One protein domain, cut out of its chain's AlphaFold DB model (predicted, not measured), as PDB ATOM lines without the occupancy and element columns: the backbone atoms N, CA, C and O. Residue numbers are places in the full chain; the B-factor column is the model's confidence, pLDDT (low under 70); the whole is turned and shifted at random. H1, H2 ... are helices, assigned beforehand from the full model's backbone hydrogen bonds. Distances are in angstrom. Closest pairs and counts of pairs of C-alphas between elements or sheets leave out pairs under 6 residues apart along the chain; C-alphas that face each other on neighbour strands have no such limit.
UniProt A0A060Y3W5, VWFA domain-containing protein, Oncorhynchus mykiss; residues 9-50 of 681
ATOM      1  N   VAL A   9     169.232 169.474 144.308       46.91
ATOM      2  CA  VAL A   9     168.226 170.511 144.550       46.91
ATOM      3  C   VAL A   9     167.518 170.102 145.830       46.91
ATOM      4  O   VAL A   9     167.084 168.952 145.933       46.91
ATOM      5  N   SER A  10     167.504 170.985 146.837       45.00
ATOM      6  CA  SER A  10     166.830 170.699 148.099       45.00
ATOM      7  C   SER A  10     165.466 170.113 147.771       45.00
ATOM      8  O   SER A  10     164.756 170.669 146.937       45.00
ATOM      9  N   THR A  11     165.111 168.990 148.385       51.69
ATOM     10  CA  THR A  11     163.882 168.218 148.134       51.69
ATOM     11  C   THR A  11     162.595 168.963 148.534       51.69
ATOM     12  O   THR A  11     161.619 168.341 148.938       51.69
ATOM     13  N   LYS A  12     162.601 170.299 148.510       65.31
ATOM     14  CA  LYS A  12     161.553 171.201 148.971       65.31
ATOM     15  C   LYS A  12     161.372 172.321 147.947       65.31
ATOM     16  O   LYS A  12     162.353 172.934 147.525       65.31
ATOM     17  N   PHE A  13     160.124 172.566 147.558       74.44
ATOM     18  CA  PHE A  13     159.728 173.747 146.796       74.44
ATOM     19  C   PHE A  13     159.924 175.021 147.640       74.44
ATOM     20  O   PHE A  13     160.017 174.944 148.865       74.44
ATOM     21  N   CYS A  14     160.001 176.195 147.002       75.19
ATOM     22  CA  CYS A  14     160.041 177.463 147.734       75.19
ATOM     23  C   CYS A  14     158.701 177.697 148.451       75.19
ATOM     24  O   CYS A  14     157.653 177.764 147.799       75.19
ATOM     25  N   THR A  15     158.776 177.860 149.770       77.06
ATOM     26  CA  THR A  15     157.682 178.276 150.656       77.06
ATOM     27  C   THR A  15     157.411 179.778 150.507       77.06
ATOM     28  O   THR A  15     158.193 180.508 149.893       77.06
ATOM     29  N   LYS A  16     156.348 180.283 151.144       74.81
ATOM     30  CA  LYS A  16     156.056 181.723 151.214       74.81
ATOM     31  C   LYS A  16     157.208 182.544 151.814       74.81
ATOM     32  O   LYS A  16     157.446 183.665 151.384       74.81
ATOM     33  N   GLU A  17     157.931 181.993 152.784       78.94
ATOM     34  CA  GLU A  17     159.028 182.673 153.490       78.94
ATOM     35  C   GLU A  17     160.348 182.637 152.714       78.94
ATOM     36  O   GLU A  17     161.223 183.470 152.937       78.94
ATOM     37  N   THR A  18     160.519 181.650 151.831       80.94
ATOM     38  CA  THR A  18     161.772 181.421 151.090       80.94
ATOM     39  C   THR A  18     161.705 181.901 149.643       80.94
ATOM     40  O   THR A  18     162.728 181.968 148.960       80.94
ATOM     41  N   HIS A  19     160.513 182.254 149.165       84.81
ATOM     42  CA  HIS A  19     160.285 182.737 147.815       84.81
ATOM     43  C   HIS A  19     160.604 184.230 147.675       84.81
ATOM     44  O   HIS A  19     160.088 185.065 148.413       84.81
ATOM     45  N   ASN A  20     161.429 184.585 146.687       81.81
ATOM     46  CA  ASN A  20     161.706 185.983 146.360       81.81
ATOM     47  C   ASN A  20     160.580 186.547 145.477       81.81
ATOM     48  O   ASN A  20     160.540 186.288 144.271       81.81
ATOM     49  N   THR A  21     159.686 187.334 146.077       76.38
ATOM     50  CA  THR A  21     158.493 187.923 145.442       76.38
ATOM     51  C   THR A  21     158.802 189.065 144.469       76.38
ATOM     52  O   THR A  21     157.963 189.385 143.629       76.38
ATOM     53  N   GLU A  22     159.994 189.660 144.554       72.69
ATOM     54  CA  GLU A  22     160.443 190.776 143.707       72.69
ATOM     55  C   GLU A  22     161.251 190.304 142.490       72.69
ATOM     56  O   GLU A  22     161.517 191.073 141.568       72.69
ATOM     57  N   ALA A  23     161.654 189.030 142.457       73.56
ATOM     58  CA  ALA A  23     162.449 188.507 141.356       73.56
ATOM     59  C   ALA A  23     161.673 188.587 140.019       73.56
ATOM     60  O   ALA A  23     160.542 188.097 139.941       73.56
ATOM     61  N   PRO A  24     162.277 189.109 138.935       69.25
ATOM     62  CA  PRO A  24     161.630 189.218 137.628       69.25
ATOM     63  C   PRO A  24     161.644 187.865 136.897       69.25
ATOM     64  O   PRO A  24     162.318 187.679 135.884       69.25
ATOM     65  N   ASN A  25     160.940 186.879 137.450       71.38
ATOM     66  CA  ASN A  25     160.840 185.526 136.910       71.38
ATOM     67  C   ASN A  25     159.401 185.193 136.473       71.38
ATOM     68  O   ASN A  25     158.434 185.866 136.836       71.38
ATOM     69  N   ILE A  26     159.268 184.138 135.664       74.00
ATOM     70  CA  ILE A  26     157.982 183.712 135.091       74.00
ATOM     71  C   ILE A  26     157.003 183.272 136.188       74.00
ATOM     72  O   ILE A  26     155.824 183.605 136.104       74.00
ATOM     73  N   GLN A  27     157.493 182.593 137.233       80.75
ATOM     74  CA  GLN A  27     156.683 182.165 138.377       80.75
ATOM     75  C   GLN A  27     155.979 183.360 139.033       80.75
ATOM     76  O   GLN A  27     154.769 183.331 139.230       80.75
ATOM     77  N   ASN A  28     156.705 184.443 139.312       79.44
ATOM     78  CA  ASN A  28     156.138 185.653 139.902       79.44
ATOM     79  C   ASN A  28     155.113 186.302 138.980       79.44
ATOM     80  O   ASN A  28     153.986 186.576 139.400       79.44
ATOM     81  N   ARG A  29     155.472 186.461 137.702       76.38
ATOM     82  CA  ARG A  29     154.604 187.070 136.692       76.38
ATOM     83  C   ARG A  29     153.270 186.330 136.549       76.38
ATOM     84  O   ARG A  29     152.214 186.961 136.596       76.38
ATOM     85  N   LEU A  30     153.307 185.005 136.404       77.62
ATOM     86  CA  LEU A  30     152.108 184.197 136.163       77.62
ATOM     87  C   LEU A  30     151.332 183.913 137.453       77.62
ATOM     88  O   LEU A  30     150.109 184.036 137.475       77.62
ATOM     89  N   CYS A  31     152.016 183.627 138.561       79.81
ATOM     90  CA  CYS A  31     151.376 183.163 139.792       79.81
ATOM     91  C   CYS A  31     151.122 184.261 140.839       79.81
ATOM     92  O   CYS A  31     150.780 183.941 141.979       79.81
ATOM     93  N   GLY A  32     151.255 185.542 140.477       77.19
ATOM     94  CA  GLY A  32     150.948 186.668 141.372       77.19
ATOM     95  C   GLY A  32     151.955 186.812 142.514       77.19
ATOM     96  O   GLY A  32     151.577 187.095 143.647       77.19
ATOM     97  N   ASN A  33     153.230 186.576 142.209       79.75
ATOM     98  CA  ASN A  33     154.360 186.612 143.138       79.75
ATOM     99  C   ASN A  33     154.316 185.549 144.255       79.75
ATOM    100  O   ASN A  33     155.020 185.684 145.252       79.75
ATOM    101  N   ARG A  34     153.517 184.484 144.091       79.31
ATOM    102  CA  ARG A  34     153.434 183.357 145.037       79.31
ATOM    103  C   ARG A  34     154.516 182.306 144.797       79.31
ATOM    104  O   ARG A  34     154.888 182.026 143.651       79.31
ATOM    105  N   GLY A  35     154.970 181.694 145.890       81.69
ATOM    106  CA  GLY A  35     155.929 180.588 145.859       81.69
ATOM    107  C   GLY A  35     155.342 179.330 145.216       81.69
ATOM    108  O   GLY A  35     154.129 179.129 145.207       81.69
ATOM    109  N   VAL A  36     156.205 178.469 144.672       82.50
ATOM    110  CA  VAL A  36     155.786 177.245 143.962       82.50
ATOM    111  C   VAL A  36     154.971 176.318 144.868       82.50
ATOM    112  O   VAL A  36     153.951 175.788 144.437       82.50
ATOM    113  N   GLU A  37     155.375 176.160 146.132       80.12
ATOM    114  CA  GLU A  37     154.645 175.321 147.090       80.12
ATOM    115  C   GLU A  37     153.237 175.856 147.361       80.12
ATOM    116  O   GLU A  37     152.274 175.094 147.365       80.12
ATOM    117  N   GLU A  38     153.105 177.171 147.538       79.56
ATOM    118  CA  GLU A  38     151.817 177.826 147.754       79.56
ATOM    119  C   GLU A  38     150.893 177.598 146.555       79.56
ATOM    120  O   GLU A  38     149.741 177.218 146.729       79.56
ATOM    121  N   VAL A  39     151.401 177.751 145.329       80.25
ATOM    122  CA  VAL A  39     150.612 177.514 144.112       80.25
ATOM    123  C   VAL A  39     150.145 176.062 144.021       80.25
ATOM    124  O   VAL A  39     148.965 175.822 143.780       80.25
ATOM    125  N   ILE A  40     151.031 175.093 144.262       75.69
ATOM    126  CA  ILE A  40     150.669 173.670 144.220       75.69
ATOM    127  C   ILE A  40     149.622 173.350 145.296       75.69
ATOM    128  O   ILE A  40     148.586 172.764 144.997       75.69
ATOM    129  N   THR A  41     149.850 173.777 146.535       71.88
ATOM    130  CA  THR A  41     149.006 173.399 147.681       71.88
ATOM    131  C   THR A  41     147.666 174.130 147.741       71.88
ATOM    132  O   THR A  41     146.733 173.609 148.352       71.88
ATOM    133  N   SER A  42     147.547 175.311 147.125       68.19
ATOM    134  CA  SER A  42     146.329 176.135 147.203       68.19
ATOM    135  C   SER A  42     145.557 176.285 145.891       68.19
ATOM    136  O   SER A  42     144.371 176.604 145.942       68.19
ATOM    137  N   LEU A  43     146.187 176.069 144.728       65.12
ATOM    138  CA  LEU A  43     145.591 176.394 143.419       65.12
ATOM    139  C   LEU A  43     145.671 175.268 142.385       65.12
ATOM    140  O   LEU A  43     145.048 175.389 141.329       65.12
ATOM    141  N   SER A  44     146.429 174.201 142.641       63.84
ATOM    142  CA  SER A  44     146.500 173.064 141.720       63.84
ATOM    143  C   SER A  44     145.358 172.070 141.944       63.84
ATOM    144  O   SER A  44     144.619 172.146 142.926       63.84
ATOM    145  N   VAL A  45     145.234 171.100 141.037       55.94
ATOM    146  CA  VAL A  45     144.344 169.941 141.211       55.94
ATOM    147  C   VAL A  45     144.677 169.114 142.461       55.94
ATOM    148  O   VAL A  45     143.819 168.382 142.943       55.94
ATOM    149  N   ASP A  46     145.879 169.289 143.020       52.12
ATOM    150  CA  ASP A  46     146.348 168.646 144.248       52.12
ATOM    151  C   ASP A  46     146.057 169.483 145.511       52.12
ATOM    152  O   ASP A  46     146.491 169.129 146.613       52.12
ATOM    153  N   ALA A  47     145.333 170.602 145.388       57.12
ATOM    154  CA  ALA A  47     144.974 171.435 146.529       57.12
ATOM    155  C   ALA A  47     144.162 170.629 147.562       57.12
ATOM    156  O   ALA A  47     143.097 170.090 147.267       57.12
ATOM    157  N   GLY A  48     144.678 170.539 148.792       55.84
ATOM    158  CA  GLY A  48     144.080 169.748 149.876       55.84
ATOM    159  C   GLY A  48     144.528 168.281 149.957       55.84
ATOM    160  O   GLY A  48     144.133 167.589 150.897       55.84
ATOM    161  N   VAL A  49     145.383 167.801 149.047       58.09
ATOM    162  CA  VAL A  49     146.010 166.476 149.167       58.09
ATOM    163  C   VAL A  49     147.166 166.561 150.167       58.09
ATOM    164  O   VAL A  49     148.118 167.320 149.985       58.09
ATOM    165  N   ALA A  50     147.109 165.772 151.242       52.31
ATOM    166  CA  ALA A  50     148.246 165.611 152.142       52.31
ATOM    167  C   ALA A  50     149.377 164.903 151.380       52.31
ATOM    168  O   ALA A  50     149.330 163.689 151.182       52.31
TER     169      ALA A  50
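What this domain is: This is residues 9 to 50 of the 681 residues of the protein "VWFA domain-containing protein" of Oncorhynchus mykiss (UniProt A0A060Y3W5). This is a small piece with little regular structure: two short helices, H2 and H1, run the same way, and a long winding stretch with no named element, residues 9 to 25, leads into H1. The printed part has 42 residues, with two named helices in the order H1, H2 and no named strand; its class is all helix, though the helices hold only 14 residues. It is only just compact, close to loose, with a radius of gyration of the C-alphas of 10.5 A and spans of 30 by 22 by 16 A.

How they stand to each other: H2, residues 36 to 43, is the longest helix. H1, residues 26 to 31, is close to H2 but not clearly touching; their closest C-alphas, of Cys 31 and Val 39, are 7.2 A apart. Their lines stand at a shallow tilt of 23 degrees, the same way. In H1 and H2 every O i to N i+4 pair is within hydrogen-bond range.

Where its parts are: H2 measures 10.2 A from C-alpha 36 to C-alpha 43, at (145.591, 176.394, 143.419). H1 measures 8.1 A from C-alpha 26, at (157.982, 183.712, 135.091), to C-alpha 31.

The domain as a whole: The C-alphas farthest apart, of Pro 24 and Ala 50, are 30.8 A apart. The printed part has no cut, and the link from H1 to H2 is tight. Mean pLDDT of the printed part is 71.1, with residues 9 to 12, 24 and 42 to 50 under 70.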